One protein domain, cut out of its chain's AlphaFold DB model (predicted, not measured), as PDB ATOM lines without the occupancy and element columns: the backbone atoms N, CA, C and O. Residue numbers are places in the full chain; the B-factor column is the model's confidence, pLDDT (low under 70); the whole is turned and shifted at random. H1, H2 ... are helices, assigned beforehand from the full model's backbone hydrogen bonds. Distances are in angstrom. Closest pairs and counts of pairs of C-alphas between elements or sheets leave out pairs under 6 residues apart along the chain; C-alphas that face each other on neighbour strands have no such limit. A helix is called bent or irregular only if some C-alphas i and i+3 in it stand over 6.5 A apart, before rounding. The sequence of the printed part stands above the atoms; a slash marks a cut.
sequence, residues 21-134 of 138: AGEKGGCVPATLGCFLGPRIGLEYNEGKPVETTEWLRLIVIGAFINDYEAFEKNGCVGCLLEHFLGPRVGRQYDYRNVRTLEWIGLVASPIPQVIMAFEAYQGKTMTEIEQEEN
ATOM      1  N   ALA A  21      32.372  -2.698  -6.506       57.94
ATOM      2  CA  ALA A  21      31.143  -2.735  -7.301       57.94
ATOM      3  C   ALA A  21      30.237  -3.758  -6.598       57.94
ATOM      4  O   ALA A  21      30.442  -4.962  -6.732       57.94
ATOM      5  N   GLY A  22      29.365  -3.283  -5.708       64.12
ATOM      6  CA  GLY A  22      28.544  -4.156  -4.867       64.12
ATOM      7  C   GLY A  22      27.271  -4.643  -5.546       64.12
ATOM      8  O   GLY A  22      26.917  -4.207  -6.639       64.12
ATOM      9  N   GLU A  23      26.566  -5.541  -4.857       73.31
ATOM     10  CA  GLU A  23      25.215  -5.957  -5.237       73.31
ATOM     11  C   GLU A  23      24.283  -4.736  -5.361       73.31
ATOM     12  O   GLU A  23      24.343  -3.808  -4.552       73.31
ATOM     13  N   LYS A  24      23.434  -4.739  -6.398       90.62
ATOM     14  CA  LYS A  24      22.439  -3.690  -6.670       90.62
ATOM     15  C   LYS A  24      21.438  -3.631  -5.506       90.62
ATOM     16  O   LYS A  24      20.779  -4.625  -5.207       90.62
ATOM     17  N   GLY A  25      21.280  -2.457  -4.897       92.06
ATOM     18  CA  GLY A  25      20.348  -2.211  -3.794       92.06
ATOM     19  C   GLY A  25      20.887  -2.532  -2.394       92.06
ATOM     20  O   GLY A  25      22.060  -2.828  -2.182       92.06
ATOM     21  N   GLY A  26      20.007  -2.424  -1.400       93.12
ATOM     22  CA  GLY A  26      20.312  -2.651   0.011       93.12
ATOM     23  C   GLY A  26      20.926  -1.450   0.739       93.12
ATOM     24  O   GLY A  26      20.956  -0.314   0.261       93.12
ATOM     25  N   CYS A  27      21.402  -1.696   1.961       93.12
ATOM     26  CA  CYS A  27      21.852  -0.632   2.863       93.12
ATOM     27  C   CYS A  27      23.121   0.083   2.384       93.12
ATOM     28  O   CYS A  27      23.331   1.238   2.749       93.12
ATOM     29  N   VAL A  28      23.971  -0.580   1.593       93.25
ATOM     30  CA  VAL A  28      25.249  -0.015   1.132       93.25
ATOM     31  C   VAL A  28      25.038   1.181   0.193       93.25
ATOM     32  O   VAL A  28      25.434   2.281   0.586       93.25
ATOM     33  N   PRO A  29      24.382   1.050  -0.979       94.25
ATOM     34  CA  PRO A  29      24.139   2.192  -1.867       94.25
ATOM     35  C   PRO A  29      23.322   3.297  -1.184       94.25
ATOM     36  O   PRO A  29      23.603   4.476  -1.383       94.25
ATOM     37  N   ALA A  30      22.377   2.943  -0.304       93.94
ATOM     38  CA  ALA A  30      21.616   3.921   0.475       93.94
ATOM     39  C   ALA A  30      22.512   4.754   1.410       93.94
ATOM     40  O   ALA A  30      22.416   5.979   1.450       93.94
ATOM     41  N   THR A  31      23.426   4.096   2.129       91.56
ATOM     42  CA  THR A  31      24.368   4.749   3.050       91.56
ATOM     43  C   THR A  31      25.345   5.645   2.286       91.56
ATOM     44  O   THR A  31      25.579   6.782   2.691       91.56
ATOM     45  N   LEU A  32      25.869   5.179   1.147       92.31
ATOM     46  CA  LEU A  32      26.726   5.991   0.276       92.31
ATOM     47  C   LEU A  32      25.990   7.236  -0.238       92.31
ATOM     48  O   LEU A  32      26.549   8.333  -0.211       92.31
ATOM     49  N   GLY A  33      24.719   7.083  -0.620       91.31
ATOM     50  CA  GLY A  33      23.831   8.185  -0.991       91.31
ATOM     51  C   GLY A  33      23.688   9.245   0.105       91.31
ATOM     52  O   GLY A  33      23.792  10.438  -0.173       91.31
ATOM     53  N   CYS A  34      23.498   8.816   1.356       88.75
ATOM     54  CA  CYS A  34      23.322   9.713   2.499       88.75
ATOM     55  C   CYS A  34      24.593  10.483   2.884       88.75
ATOM     56  O   CYS A  34      24.511  11.663   3.213       88.75
ATOM     57  N   PHE A  35      25.749   9.812   2.916       88.12
ATOM     58  CA  PHE A  35      26.971  10.390   3.491       88.12
ATOM     59  C   PHE A  35      27.901  11.010   2.464       88.12
ATOM     60  O   PHE A  35      28.586  11.984   2.772       88.12
ATOM     61  N   LEU A  36      27.963  10.426   1.271       90.44
ATOM     62  CA  LEU A  36      28.859  10.905   0.234       90.44
ATOM     63  C   LEU A  36      28.103  11.780  -0.744       90.44
ATOM     64  O   LEU A  36      28.615  12.835  -1.062       90.44
ATOM     65  N   GLY A  37      26.884  11.415  -1.141       90.12
ATOM     66  CA  GLY A  37      25.995  12.249  -1.949       90.12
ATOM     67  C   GLY A  37      25.022  11.411  -2.777       90.12
ATOM     68  O   GLY A  37      25.345  10.276  -3.135       90.12
ATOM     69  N   PRO A  38      23.844  11.953  -3.133       89.81
ATOM     70  CA  PRO A  38      22.721  11.169  -3.651       89.81
ATOM     71  C   PRO A  38      23.061  10.394  -4.929       89.81
ATOM     72  O   PRO A  38      22.673   9.234  -5.075       89.81
ATOM     73  N   ARG A  39      23.855  10.990  -5.828       95.31
ATOM     74  CA  ARG A  39      24.278  10.337  -7.076       95.31
ATOM     75  C   ARG A  39      25.208   9.156  -6.842       95.31
ATOM     76  O   ARG A  39      25.132   8.197  -7.598       95.31
ATOM     77  N   ILE A  40      26.046   9.182  -5.804       95.00
ATOM     78  CA  ILE A  40      26.991   8.090  -5.530       95.00
ATOM     79  C   ILE A  40      26.237   6.797  -5.236       95.00
ATOM     80  O   ILE A  40      26.595   5.762  -5.785       95.00
ATOM     81  N   GLY A  41      25.178   6.841  -4.424       94.50
ATOM     82  CA  GLY A  41      24.381   5.648  -4.121       94.50
ATOM     83  C   GLY A  41      23.738   5.027  -5.364       94.50
ATOM     84  O   GLY A  41      23.799   3.815  -5.566       94.50
ATOM     85  N   LEU A  42      23.174   5.865  -6.234       96.38
ATOM     86  CA  LEU A  42      22.546   5.432  -7.485       96.38
ATOM     87  C   LEU A  42      23.572   4.929  -8.511       96.38
ATOM     88  O   LEU A  42      23.314   3.980  -9.243       96.38
ATOM     89  N   GLU A  43      24.747   5.546  -8.576       96.25
ATOM     90  CA  GLU A  43      25.824   5.141  -9.481       96.25
ATOM     91  C   GLU A  43      26.589   3.914  -8.974       96.25
ATOM     92  O   GLU A  43      27.082   3.119  -9.772       96.25
ATOM     93  N   TYR A  44      26.613   3.683  -7.663       95.00
ATOM     94  CA  TYR A  44      27.090   2.432  -7.081       95.00
ATOM     95  C   TYR A  44      26.259   1.238  -7.568       95.00
ATOM     96  O   TYR A  44      26.818   0.201  -7.919       95.00
ATOM     97  N   ASN A  45      24.935   1.406  -7.693       95.75
ATOM     98  CA  ASN A  45      24.041   0.401  -8.284       95.75
ATOM     99  C   ASN A  45      24.315   0.134  -9.778       95.75
ATOM    100  O   ASN A  45      23.840  -0.866 -10.314       95.75
ATOM    101  N   GLU A  46      25.076   1.000 -10.452       94.56
ATOM    102  CA  GLU A  46      25.567   0.807 -11.827       94.56
ATOM    103  C   GLU A  46      26.936   0.115 -11.874       94.56
ATOM    104  O   GLU A  46      27.503  -0.064 -12.951       94.56
ATOM    105  N   GLY A  47      27.506  -0.227 -10.717       92.44
ATOM    106  CA  GLY A  47      28.865  -0.745 -10.602       92.44
ATOM    107  C   GLY A  47      29.951   0.326 -10.725       92.44
ATOM    108  O   GLY A  47      31.124  -0.026 -10.865       92.44
ATOM    109  N   LYS A  48      29.611   1.625 -10.668       92.06
ATOM    110  CA  LYS A  48      30.633   2.678 -10.621       92.06
ATOM    111  C   LYS A  48      31.282   2.690  -9.234       92.06
ATOM    112  O   LYS A  48      30.566   2.801  -8.236       92.06
ATOM    113  N   PRO A  49      32.621   2.624  -9.151       91.62
ATOM    114  CA  PRO A  49      33.308   2.680  -7.871       91.62
ATOM    115  C   PRO A  49      33.118   4.051  -7.216       91.62
ATOM    116  O   PRO A  49      32.878   5.056  -7.888       91.62
ATOM    117  N   VAL A  50      33.240   4.081  -5.893       91.50
ATOM    118  CA  VAL A  50      33.342   5.326  -5.124       91.50
ATOM    119  C   VAL A  50      34.787   5.805  -5.198       91.50
ATOM    120  O   VAL A  50      35.702   5.055  -4.861       91.50
ATOM    121  N   GLU A  51      35.004   7.031  -5.655       90.62
ATOM    122  CA  GLU A  51      36.339   7.589  -5.854       90.62
ATOM    123  C   GLU A  51      37.007   7.905  -4.509       90.62
ATOM    124  O   GLU A  51      36.358   8.200  -3.502       90.62
ATOM    125  N   THR A  52      38.341   7.873  -4.467       88.62
ATOM    126  CA  THR A  52      39.080   8.196  -3.234       88.62
ATOM    127  C   THR A  52      38.790   9.620  -2.761       88.62
ATOM    128  O   THR A  52      38.629   9.845  -1.565       88.62
ATOM    129  N   THR A  53      38.664  10.577  -3.682       87.50
ATOM    130  CA  THR A  53      38.314  11.977  -3.389       87.50
ATOM    131  C   THR A  53      36.920  12.111  -2.773       87.50
ATOM    132  O   THR A  53      36.699  12.976  -1.925       87.50
ATOM    133  N   GLU A  54      35.994  11.215  -3.112       90.19
ATOM    134  CA  GLU A  54      34.645  11.171  -2.545       90.19
ATOM    135  C   GLU A  54      34.660  10.654  -1.112       90.19
ATOM    136  O   GLU A  54      34.045  11.261  -0.241       90.19
ATOM    137  N   TRP A  55      35.436   9.606  -0.828       87.75
ATOM    138  CA  TRP A  55      35.668   9.154   0.547       87.75
ATOM    139  C   TRP A  55      36.342  10.226   1.398       87.75
ATOM    140  O   TRP A  55      35.941  10.474   2.537       87.75
ATOM    141  N   LEU A  56      37.346  10.896   0.831       85.19
ATOM    142  CA  LEU A  56      38.047  11.980   1.503       85.19
ATOM    143  C   LEU A  56      37.136  13.179   1.765       85.19
ATOM    144  O   LEU A  56      37.492  13.983   2.608       85.19
ATOM    145  N   ARG A  57      35.970  13.326   1.121       83.25
ATOM    146  CA  ARG A  57      35.018  14.412   1.428       83.25
ATOM    147  C   ARG A  57      34.532  14.377   2.878       83.25
ATOM    148  O   ARG A  57      34.217  15.422   3.440       83.25
ATOM    149  N   LEU A  58      34.504  13.195   3.500       81.25
ATOM    150  CA  LEU A  58      34.170  13.041   4.920       81.25
ATOM    151  C   LEU A  58      35.182  13.735   5.845       81.25
ATOM    152  O   LEU A  58      34.880  13.997   7.008       81.25
ATOM    153  N   ILE A  59      36.371  14.057   5.330       80.00
ATOM    154  CA  ILE A  59      37.323  14.966   5.957       80.00
ATOM    155  C   ILE A  59      37.349  16.282   5.165       80.00
ATOM    156  O   ILE A  59      37.262  16.299   3.944       80.00
ATOM    157  N   VAL A  60      37.487  17.420   5.847       70.69
ATOM    158  CA  VAL A  60      37.368  18.766   5.236       70.69
ATOM    159  C   VAL A  60      38.212  18.942   3.956       70.69
ATOM    160  O   VAL A  60      37.811  19.653   3.042       70.69
ATOM    161  N   ILE A  61      39.353  18.254   3.855       70.38
ATOM    162  CA  ILE A  61      40.269  18.324   2.708       70.38
ATOM    163  C   ILE A  61      39.637  17.792   1.410       70.38
ATOM    164  O   ILE A  61      39.843  18.391   0.357       70.38
ATOM    165  N   GLY A  62      38.860  16.704   1.449       71.56
ATOM    166  CA  GLY A  62      38.294  16.136   0.223       71.56
ATOM    167  C   GLY A  62      37.163  16.970  -0.370       71.56
ATOM    168  O   GLY A  62      36.941  16.906  -1.575       71.56
ATOM    169  N   ALA A  63      36.482  17.797   0.432       78.81
ATOM    170  CA  ALA A  63      35.492  18.740  -0.088       78.81
ATOM    171  C   ALA A  63      36.142  19.726  -1.073       78.81
ATOM    172  O   ALA A  63      35.691  19.833  -2.206       78.81
ATOM    173  N   PHE A  64      37.282  20.322  -0.704       87.00
ATOM    174  CA  PHE A  64      38.002  21.260  -1.574       87.00
ATOM    175  C   PHE A  64      38.512  20.628  -2.872       87.00
ATOM    176  O   PHE A  64      38.500  21.291  -3.905       87.00
ATOM    177  N   ILE A  65      38.953  19.365  -2.834       88.56
ATOM    178  CA  ILE A  65      39.431  18.665  -4.038       88.56
ATOM    179  C   ILE A  65      38.271  18.452  -5.017       88.56
ATOM    180  O   ILE A  65      38.376  18.845  -6.174       88.56
ATOM    181  N   ASN A  66      37.145  17.905  -4.544       89.88
ATOM    182  CA  ASN A  66      35.964  17.692  -5.385       89.88
ATOM    183  C   ASN A  66      35.413  19.017  -5.940       89.88
ATOM    184  O   ASN A  66      35.076  19.099  -7.122       89.88
ATOM    185  N   ASP A  67      35.352  20.058  -5.104       93.38
ATOM    186  CA  ASP A  67      34.874  21.386  -5.500       93.38
ATOM    187  C   ASP A  67      35.777  21.999  -6.585       93.38
ATOM    188  O   ASP A  67      35.278  22.579  -7.551       93.38
ATOM    189  N   TYR A  68      37.099  21.825  -6.466       93.75
ATOM    190  CA  TYR A  68      38.065  22.274  -7.468       93.75
ATOM    191  C   TYR A  68      37.931  21.500  -8.787       93.75
ATOM    192  O   TYR A  68      37.878  22.117  -9.847       93.75
ATOM    193  N   GLU A  69      37.789  20.173  -8.747       94.56
ATOM    194  CA  GLU A  69      37.549  19.367  -9.954       94.56
ATOM    195  C   GLU A  69      36.247  19.778 -10.662       94.56
ATOM    196  O   GLU A  69      36.184  19.886 -11.890       94.56
ATOM    197  N   ALA A  70      35.193  20.060  -9.893       96.25
ATOM    198  CA  ALA A  70      33.937  20.563 -10.435       96.25
ATOM    199  C   ALA A  70      34.067  21.990 -10.987       96.25
ATOM    200  O   ALA A  70      33.420  22.310 -11.988       96.25
ATOM    201  N   PHE A  71      34.908  22.831 -10.379       96.81
ATOM    202  CA  PHE A  71      35.248  24.153 -10.898       96.81
ATOM    203  C   PHE A  71      35.986  24.067 -12.235       96.81
ATOM    204  O   PHE A  71      35.588  24.733 -13.189       96.81
ATOM    205  N   GLU A  72      37.021  23.232 -12.335       97.38
ATOM    206  CA  GLU A  72      37.772  23.058 -13.581       97.38
ATOM    207  C   GLU A  72      36.874  22.558 -14.713       97.38
ATOM    208  O   GLU A  72      37.012  22.994 -15.855       97.38
ATOM    209  N   LYS A  73      35.916  21.680 -14.395       96.75
ATOM    210  CA  LYS A  73      35.045  21.080 -15.402       96.75
ATOM    211  C   LYS A  73      33.837  21.940 -15.785       96.75
ATOM    212  O   LYS A  73      33.498  22.022 -16.960       96.75
ATOM    213  N   ASN A  74      33.166  22.554 -14.809       97.00
ATOM    214  CA  ASN A  74      31.862  23.212 -14.979       97.00
ATOM    215  C   ASN A  74      31.818  24.644 -14.401       97.00
ATOM    216  O   ASN A  74      30.740  25.216 -14.201       97.00
ATOM    217  N   GLY A  75      32.982  25.243 -14.135       97.19
ATOM    218  CA  GLY A  75      33.132  26.609 -13.636       97.19
ATOM    219  C   GLY A  75      32.537  26.821 -12.242       97.19
ATOM    220  O   GLY A  75      32.294  25.883 -11.480       97.19
ATOM    221  N   CYS A  76      32.244  28.082 -11.906       96.38
ATOM    222  CA  CYS A  76      31.654  28.441 -10.611       96.38
ATOM    223  C   CYS A  76      30.348  27.687 -10.318       96.38
ATOM    224  O   CYS A  76      30.082  27.353  -9.169       96.38
ATOM    225  N   VAL A  77      29.539  27.403 -11.346       96.19
ATOM    226  CA  VAL A  77      28.287  26.652 -11.179       96.19
ATOM    227  C   VAL A  77      28.587  25.213 -10.771       96.19
ATOM    228  O   VAL A  77      28.019  24.745  -9.790       96.19
ATOM    229  N   GLY A  78      29.520  24.544 -11.456       96.25
ATOM    230  CA  GLY A  78      29.990  23.214 -11.074       96.25
ATOM    231  C   GLY A  78      30.454  23.158  -9.622       96.25
ATOM    232  O   GLY A  78      29.953  22.342  -8.858       96.25
ATOM    233  N   CYS A  79      31.330  24.082  -9.227       95.31
ATOM    234  CA  CYS A  79      31.826  24.197  -7.852       95.31
ATOM    235  C   CYS A  79      30.693  24.302  -6.819       95.31
ATOM    236  O   CYS A  79      30.679  23.574  -5.831       95.31
ATOM    237  N   LEU A  80      29.723  25.198  -7.036       94.62
ATOM    238  CA  LEU A  80      28.622  25.398  -6.090       94.62
ATOM    239  C   LEU A  80      27.720  24.159  -6.005       94.62
ATOM    240  O   LEU A  80      27.327  23.756  -4.913       94.62
ATOM    241  N   LEU A  81      27.409  23.537  -7.142       94.94
ATOM    242  CA  LEU A  81      26.601  22.319  -7.170       94.94
ATOM    243  C   LEU A  81      27.300  21.165  -6.446       94.94
ATOM    244  O   LEU A  81      26.662  20.469  -5.663       94.94
ATOM    245  N   GLU A  82      28.604  20.997  -6.653       94.12
ATOM    246  CA  GLU A  82      29.405  19.983  -5.963       94.12
ATOM    247  C   GLU A  82      29.406  20.195  -4.442       94.12
ATOM    248  O   GLU A  82      29.187  19.260  -3.659       94.12
ATOM    249  N   HIS A  83      29.603  21.444  -4.017       91.31
ATOM    250  CA  HIS A  83      29.692  21.809  -2.611       91.31
ATOM    251  C   HIS A  83      28.371  21.552  -1.879       91.31
ATOM    252  O   HIS A  83      28.352  20.931  -0.815       91.31
ATOM    253  N   PHE A  84      27.253  21.975  -2.473       90.62
ATOM    254  CA  PHE A  84      25.950  21.987  -1.808       90.62
ATOM    255  C   PHE A  84      25.102  20.737  -2.037       90.62
ATOM    256  O   PHE A  84      24.366  20.336  -1.139       90.62
ATOM    257  N   LEU A  85      25.178  20.123  -3.216       91.88
ATOM    258  CA  LEU A  85      24.325  18.983  -3.580       91.88
ATOM    259  C   LEU A  85      25.043  17.641  -3.480       91.88
ATOM    260  O   LEU A  85      24.413  16.588  -3.579       91.88
ATOM    261  N   GLY A  86      26.352  17.681  -3.250       89.44
ATOM    262  CA  GLY A  86      27.181  16.501  -3.143       89.44
ATOM    263  C   GLY A  86      28.096  16.315  -4.352       89.44
ATOM    264  O   GLY A  86      27.932  16.947  -5.399       89.44
ATOM    265  N   PRO A  87      29.082  15.427  -4.204       87.25
ATOM    266  CA  PRO A  87      30.042  15.105  -5.228       87.25
ATOM    267  C   PRO A  87      29.337  14.493  -6.434       87.25
ATOM    268  O   PRO A  87      28.252  13.912  -6.321       87.25
ATOM    269  N   ARG A  88      29.962  14.629  -7.600       94.31
ATOM    270  CA  ARG A  88      29.412  14.274  -8.917       94.31
ATOM    271  C   ARG A  88      28.290  15.188  -9.404       94.31
ATOM    272  O   ARG A  88      28.117  15.294 -10.613       94.31
ATOM    273  N   VAL A  89      27.522  15.869  -8.552       95.62
ATOM    274  CA  VAL A  89      26.458  16.763  -9.048       95.62
ATOM    275  C   VAL A  89      27.058  17.906  -9.868       95.62
ATOM    276  O   VAL A  89      26.606  18.170 -10.984       95.62
ATOM    277  N   GLY A  90      28.122  18.523  -9.354       95.06
ATOM    278  CA  GLY A  90      28.862  19.578 -10.030       95.06
ATOM    279  C   GLY A  90      29.704  19.061 -11.184       95.06
ATOM    280  O   GLY A  90      29.630  19.615 -12.279       95.06
ATOM    281  N   ARG A  91      30.452  17.964 -11.002       95.12
ATOM    282  CA  ARG A  91      31.284  17.370 -12.071       95.12
ATOM    283  C   ARG A  91      30.482  16.837 -13.259       95.12
ATOM    284  O   ARG A  91      31.023  16.741 -14.353       95.12
ATOM    285  N   GLN A  92      29.216  16.480 -13.085       96.69
ATOM    286  CA  GLN A  92      28.383  15.934 -14.165       96.69
ATOM    287  C   GLN A  92      27.439  16.973 -14.784       96.69
ATOM    288  O   GLN A  92      26.607  16.632 -15.627       96.69
ATOM    289  N   TYR A  93      27.532  18.232 -14.353       96.56
ATOM    290  CA  TYR A  93      26.612  19.282 -14.773       96.56
ATOM    291  C   TYR A  93      26.671  19.589 -16.278       96.56
ATOM    292  O   TYR A  93      25.682  20.048 -16.839       96.56
ATOM    293  N   ASP A  94      27.782  19.320 -16.957       96.19
ATOM    294  CA  ASP A  94      27.955  19.482 -18.405       96.19
ATOM    295  C   ASP A  94      26.970  18.635 -19.218       96.19
ATOM    296  O   ASP A  94      26.462  19.103 -20.234       96.19
ATOM    297  N   TYR A  95      26.658  17.418 -18.764       96.38
ATOM    298  CA  TYR A  95      25.834  16.473 -19.526       96.38
ATOM    299  C   TYR A  95      24.529  16.061 -18.836       96.38
ATOM    300  O   TYR A  95      23.649  15.488 -19.483       96.38
ATOM    301  N   ARG A  96      24.380  16.344 -17.539       97.00
ATOM    302  CA  ARG A  96      23.227  15.939 -16.730       97.00
ATOM    303  C   ARG A  96      22.701  17.112 -15.908       97.00
ATOM    304  O   ARG A  96      23.420  17.710 -15.109       97.00
ATOM    305  N   ASN A  97      21.421  17.419 -16.078       97.25
ATOM    306  CA  ASN A  97      20.694  18.382 -15.262       97.25
ATOM    307  C   ASN A  97      20.625  17.933 -13.796       97.25
ATOM    308  O   ASN A  97      20.737  16.755 -13.460       97.25
ATOM    309  N   VAL A  98      20.460  18.902 -12.902       96.12
ATOM    310  CA  VAL A  98      20.257  18.647 -11.472       96.12
ATOM    311  C   VAL A  98      18.815  18.195 -11.254       96.12
ATOM    312  O   VAL A  98      17.896  18.831 -11.775       96.12
ATOM    313  N   ARG A  99      18.613  17.108 -10.501       95.38
ATOM    314  CA  ARG A  99      17.276  16.568 -10.217       95.38
ATOM    315  C   ARG A  99      16.469  17.531  -9.365       95.38
ATOM    316  O   ARG A  99      17.000  18.199  -8.476       95.38
ATOM    317  N   THR A 100      15.152  17.503  -9.529       94.12
ATOM    318  CA  THR A 100      14.234  18.236  -8.647       94.12
ATOM    319  C   THR A 100      14.409  17.818  -7.184       94.12
ATOM    320  O   THR A 100      14.448  18.676  -6.306       94.12
ATOM    321  N   LEU A 101      14.585  16.519  -6.901       93.94
ATOM    322  CA  LEU A 101      14.820  16.036  -5.533       93.94
ATOM    323  C   LEU A 101      16.153  16.517  -4.940       93.94
ATOM    324  O   LEU A 101      16.201  16.806  -3.746       93.94
ATOM    325  N   GLU A 102      17.202  16.668  -5.756       93.56
ATOM    326  CA  GLU A 102      18.484  17.243  -5.322       93.56
ATOM    327  C   GLU A 102      18.296  18.713  -4.917       93.56
ATOM    328  O   GLU A 102      18.706  19.113  -3.828       93.56
ATOM    329  N   TRP A 103      17.578  19.498  -5.729       92.62
ATOM    330  CA  TRP A 103      17.260  20.892  -5.402       92.62
ATOM    331  C   TRP A 103      16.407  21.043  -4.141       92.62
ATOM    332  O   TRP A 103      16.706  21.880  -3.289       92.62
ATOM    333  N   ILE A 104      15.351  20.238  -3.990       90.19
ATOM    334  CA  ILE A 104      14.487  20.298  -2.799       90.19
ATOM    335  C   ILE A 104      15.275  19.863  -1.555       90.19
ATOM    336  O   ILE A 104      15.115  20.459  -0.488       90.19
ATOM    337  N   GLY A 105      16.151  18.862  -1.694       85.75
ATOM    338  CA  GLY A 105      17.021  18.379  -0.622       85.75
ATOM    339  C   GLY A 105      17.996  19.433  -0.093       85.75
ATOM    340  O   GLY A 105      18.369  19.359   1.076       85.75
ATOM    341  N   LEU A 106      18.364  20.427  -0.910       83.81
ATOM    342  CA  LEU A 106      19.195  21.556  -0.487       83.81
ATOM    343  C   LEU A 106      18.438  22.572   0.374       83.81
ATOM    344  O   LEU A 106      18.995  23.110   1.326       83.81
ATOM    345  N   VAL A 107      17.189  22.878   0.015       76.81
ATOM    346  CA  VAL A 107      16.485  24.064   0.534       76.81
ATOM    347  C   VAL A 107      15.503  23.732   1.657       76.81
ATOM    348  O   VAL A 107      15.287  24.562   2.538       76.81
ATOM    349  N   ALA A 108      14.863  22.559   1.624       60.78
ATOM    350  CA  ALA A 108      13.560  22.419   2.274       60.78
ATOM    351  C   ALA A 108      13.446  21.306   3.321       60.78
ATOM    352  O   ALA A 108      12.614  21.430   4.221       60.78
ATOM    353  N   SER A 109      14.186  20.194   3.221       70.44
ATOM    354  CA  SER A 109      13.906  19.046   4.095       70.44
ATOM    355  C   SER A 109      14.947  17.922   4.004       70.44
ATOM    356  O   SER A 109      15.495  17.700   2.927       70.44
ATOM    357  N   PRO A 110      15.143  17.119   5.071       78.50
ATOM    358  CA  PRO A 110      15.799  15.814   4.961       78.50
ATOM    359  C   PRO A 110      14.959  14.780   4.183       78.50
ATOM    360  O   PRO A 110      15.486  13.748   3.779       78.50
ATOM    361  N   ILE A 111      13.661  15.024   3.942       85.81
ATOM    362  CA  ILE A 111      12.763  14.061   3.279       85.81
ATOM    363  C   ILE A 111      13.256  13.656   1.871       85.81
ATOM    364  O   ILE A 111      13.364  12.456   1.630       85.81
ATOM    365  N   PRO A 112      13.614  14.576   0.948       89.00
ATOM    366  CA  PRO A 112      14.209  14.210  -0.339       89.00
ATOM    367  C   PRO A 112      15.462  13.341  -0.222       89.00
ATOM    368  O   PRO A 112      15.655  12.446  -1.037       89.00
ATOM    369  N   GLN A 113      16.296  13.563   0.799       86.31
ATOM    370  CA  GLN A 113      17.501  12.761   1.031       86.31
ATOM    371  C   GLN A 113      17.125  11.324   1.412       86.31
ATOM    372  O   GLN A 113      17.700  10.380   0.880       86.31
ATOM    373  N   VAL A 114      16.096  11.152   2.251       89.38
ATOM    374  CA  VAL A 114      15.536   9.833   2.587       89.38
ATOM    375  C   VAL A 114      14.926   9.157   1.358       89.38
ATOM    376  O   VAL A 114      15.139   7.963   1.162       89.38
ATOM    377  N   ILE A 115      14.206   9.899   0.510       93.88
ATOM    378  CA  ILE A 115      13.628   9.359  -0.730       93.88
ATOM    379  C   ILE A 115      14.740   8.865  -1.661       93.88
ATOM    380  O   ILE A 115      14.702   7.714  -2.075       93.88
ATOM    381  N   MET A 116      15.759   9.684  -1.936       94.44
ATOM    382  CA  MET A 116      16.880   9.294  -2.802       94.44
ATOM    383  C   MET A 116      17.688   8.126  -2.215       94.44
ATOM    384  O   MET A 116      18.105   7.225  -2.943       94.44
ATOM    385  N   ALA A 117      17.866   8.086  -0.892       92.62
ATOM    386  CA  ALA A 117      18.477   6.942  -0.220       92.62
ATOM    387  C   ALA A 117      17.629   5.670  -0.373       92.62
ATOM    388  O   ALA A 117      18.176   4.584  -0.555       92.62
ATOM    389  N   PHE A 118      16.300   5.793  -0.342       96.00
ATOM    390  CA  PHE A 118      15.386   4.677  -0.564       96.00
ATOM    391  C   PHE A 118      15.371   4.215  -2.028       96.00
ATOM    392  O   PHE A 118      15.339   3.015  -2.277       96.00
ATOM    393  N   GLU A 119      15.479   5.125  -2.999       97.00
ATOM    394  CA  GLU A 119      15.687   4.771  -4.412       97.00
ATOM    395  C   GLU A 119      16.963   3.934  -4.578       97.00
ATOM    396  O   GLU A 119      16.930   2.849  -5.161       97.00
ATOM    397  N   ALA A 120      18.072   4.389  -3.987       95.94
ATOM    398  CA  ALA A 120      19.331   3.654  -3.991       95.94
ATOM    399  C   ALA A 120      19.208   2.302  -3.260       95.94
ATOM    400  O   ALA A 120      19.716   1.295  -3.752       95.94
ATOM    401  N   TYR A 121      18.474   2.245  -2.142       95.94
ATOM    402  CA  TYR A 121      18.164   1.004  -1.421       95.94
ATOM    403  C   TYR A 121      17.376   0.007  -2.280       95.94
ATOM    404  O   TYR A 121      17.646  -1.192  -2.249       95.94
ATOM    405  N   GLN A 122      16.421   0.481  -3.079       97.25
ATOM    406  CA  GLN A 122      15.652  -0.347  -4.015       97.25
ATOM    407  C   GLN A 122      16.475  -0.821  -5.218       97.25
ATOM    408  O   GLN A 122      15.978  -1.575  -6.052       97.25
ATOM    409  N   GLY A 123      17.725  -0.377  -5.320       96.06
ATOM    410  CA  GLY A 123      18.595  -0.705  -6.429       96.06
ATOM    411  C   GLY A 123      18.438   0.231  -7.616       96.06
ATOM    412  O   GLY A 123      19.071  -0.033  -8.627       96.06
ATOM    413  N   LYS A 124      17.655   1.317  -7.546       97.31
ATOM    414  CA  LYS A 124      17.572   2.245  -8.681       97.31
ATOM    415  C   LYS A 124      18.958   2.776  -9.049       97.31
ATOM    416  O   LYS A 124      19.788   3.066  -8.184       97.31
ATOM    417  N   THR A 125      19.192   2.887 -10.344       97.06
ATOM    418  CA  THR A 125      20.423   3.391 -10.944       97.06
ATOM    419  C   THR A 125      20.264   4.837 -11.376       97.06
ATOM    420  O   THR A 125      19.160   5.315 -11.638       97.06
ATOM    421  N   MET A 126      21.378   5.546 -11.503       96.75
ATOM    422  CA  MET A 126      21.351   6.937 -11.945       96.75
ATOM    423  C   MET A 126      20.918   7.068 -13.416       96.75
ATOM    424  O   MET A 126      20.366   8.090 -13.803       96.75
ATOM    425  N   THR A 127      21.124   6.033 -14.226       96.69
ATOM    426  CA  THR A 127      20.705   5.934 -15.626       96.69
ATOM    427  C   THR A 127      19.199   5.725 -15.733       96.69
ATOM    428  O   THR A 127      18.563   6.408 -16.529       96.69
ATOM    429  N   GLU A 128      18.617   4.843 -14.908       97.38
ATOM    430  CA  GLU A 128      17.155   4.690 -14.810       97.38
ATOM    431  C   GLU A 128      16.519   6.032 -14.415       97.38
ATOM    432  O   GLU A 128      15.620   6.514 -15.095       97.38
ATOM    433  N   ILE A 129      17.062   6.696 -13.392       97.44
ATOM    434  CA  ILE A 129      16.602   8.019 -12.957       97.44
ATOM    435  C   ILE A 129      16.779   9.093 -14.046       97.44
ATOM    436  O   ILE A 129      15.882   9.902 -14.271       97.44
ATOM    437  N   GLU A 130      17.923   9.120 -14.736       96.94
ATOM    438  CA  GLU A 130      18.188  10.062 -15.832       96.94
ATOM    439  C   GLU A 130      17.160   9.928 -16.957       96.94
ATOM    440  O   GLU A 130      16.747  10.944 -17.520       96.94
ATOM    441  N   GLN A 131      16.731   8.701 -17.256       97.31
ATOM    442  CA  GLN A 131      15.695   8.417 -18.245       97.31
ATOM    443  C   GLN A 131      14.297   8.780 -17.729       97.31
ATOM    444  O   GLN A 131      13.554   9.451 -18.441       97.31
ATOM    445  N   GLU A 132      13.952   8.379 -16.498       97.31
ATOM    446  CA  GLU A 132      12.653   8.657 -15.861       97.31
ATOM    447  C   GLU A 132      12.377  10.166 -15.750       97.31
ATOM    448  O   GLU A 132      11.247  10.610 -15.955       97.31
ATOM    449  N   GLU A 133      13.409  10.962 -15.464       96.88
ATOM    450  CA  GLU A 133      13.293  12.405 -15.222       96.88
ATOM    451  C   GLU A 133      13.790  13.277 -16.387       96.88
ATOM    452  O   GLU A 133      13.804  14.503 -16.274       96.88
ATOM    453  N   ASN A 134      14.189  12.670 -17.511       96.88
ATOM    454  CA  ASN A 134      14.727  13.361 -18.689       96.88
ATOM    455  C   ASN A 134      15.858  14.356 -18.345       96.88
ATOM    456  O   ASN A 134      15.835  15.533 -18.714       96.88
TER     457      ASN A 134
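This is residues 21 to 134 of the 138 residues of an uncharacterized protein of candidate division WOR-3 bacterium JGI_Cruoil_03_44_89 (UniProt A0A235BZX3). Two groups of helices make a compact, rounded body: in one, H1, H2 and H6 form a small three-helix core, with H5 folded back on H6 and H7 at a steep angle beside H2; in the other, the long helix H4 is sharply bent and folds back on itself, with short H3 at the start of its first arm. The second arm of H4 reaches H5 in the first group, and a long stretch without a named element, residues 86 to 99, leads the chain back there. The printed part has 114 residues with seven named helices, H1 to H7 in order along the chain, and no named strand, and its class is all helix. It is compact, with a radius of gyration of the C-alphas of 12.9 A and spans of 33 by 27 by 26 A.

H1 is residues 27 to 35, 12.2 A long, and begins at C-alpha 27 (21.852, -0.632, 2.863). H2 is residues 38 to 44 and H3 residues 52 to 56. H4, residues 60 to 85, was assigned as one helix by its hydrogen bonds but is bent: C-alphas 73 and 76 are 9.4 A apart. Its arms are H4a, residues 60 to 73, 20.9 A long, and H4b, residues 76 to 85, 13.9 A long, ending at C-alpha 85 (24.325, 18.983, -3.580). H5 is residues 100 to 107, H6 residues 111 to 121, 14.9 A long, and H7 residues 126 to 132, ending at C-alpha 132 (12.653, 8.657, -15.861).

H2 and H6 are the hubs, touching three helices each. H1 and H2 form a helical hairpin, closest at the C-alphas of Gly 33 and Gly 41, 4.1 A, with a tilt of 36 degrees, only just steep. H1 touches H6 at Ala 30 and Ala 117, their closest C-alphas, 4.4 A apart. H2 and H6 run the same way at a shallow tilt of 2 degrees. H2 and H7 only just touch, with 3 pairs of C-alphas within 8 A, the closest Leu 42 and Met 126, 4.9 A. H5 and H6 form a helical hairpin, closest at the C-alphas of Gly 105 and Pro 112, 5.0 A. H4b touches H5 about perpendicular, at 82 degrees, with the C-alphas of Leu 85 and Glu 102 closest, 6.3 A. H4a and H4b run opposite ways at a steep tilt of 40 degrees, closest at the C-alphas of Phe 71 and Cys 79, 4.6 A. H3 touches H4a at residues 62 to 66 alone, the closest C-alphas being those of Leu 56 and Gly 62, 4.4 A. Every O i to N i+4 pair is within hydrogen-bond range in H1, H3, H4b, H5, H6 and H7, against 2 of 3 in H2 and 9 of 10 in H4a.

The C-alphas farthest apart are those of Glu 23 and Cys 76, 35.4 A. The printed part has no cut, and the link from H4 to H5, 14 residues, is long. The mean pLDDT of the printed part is 90.9, and residues 21 to 22 and residue 108 are under 70.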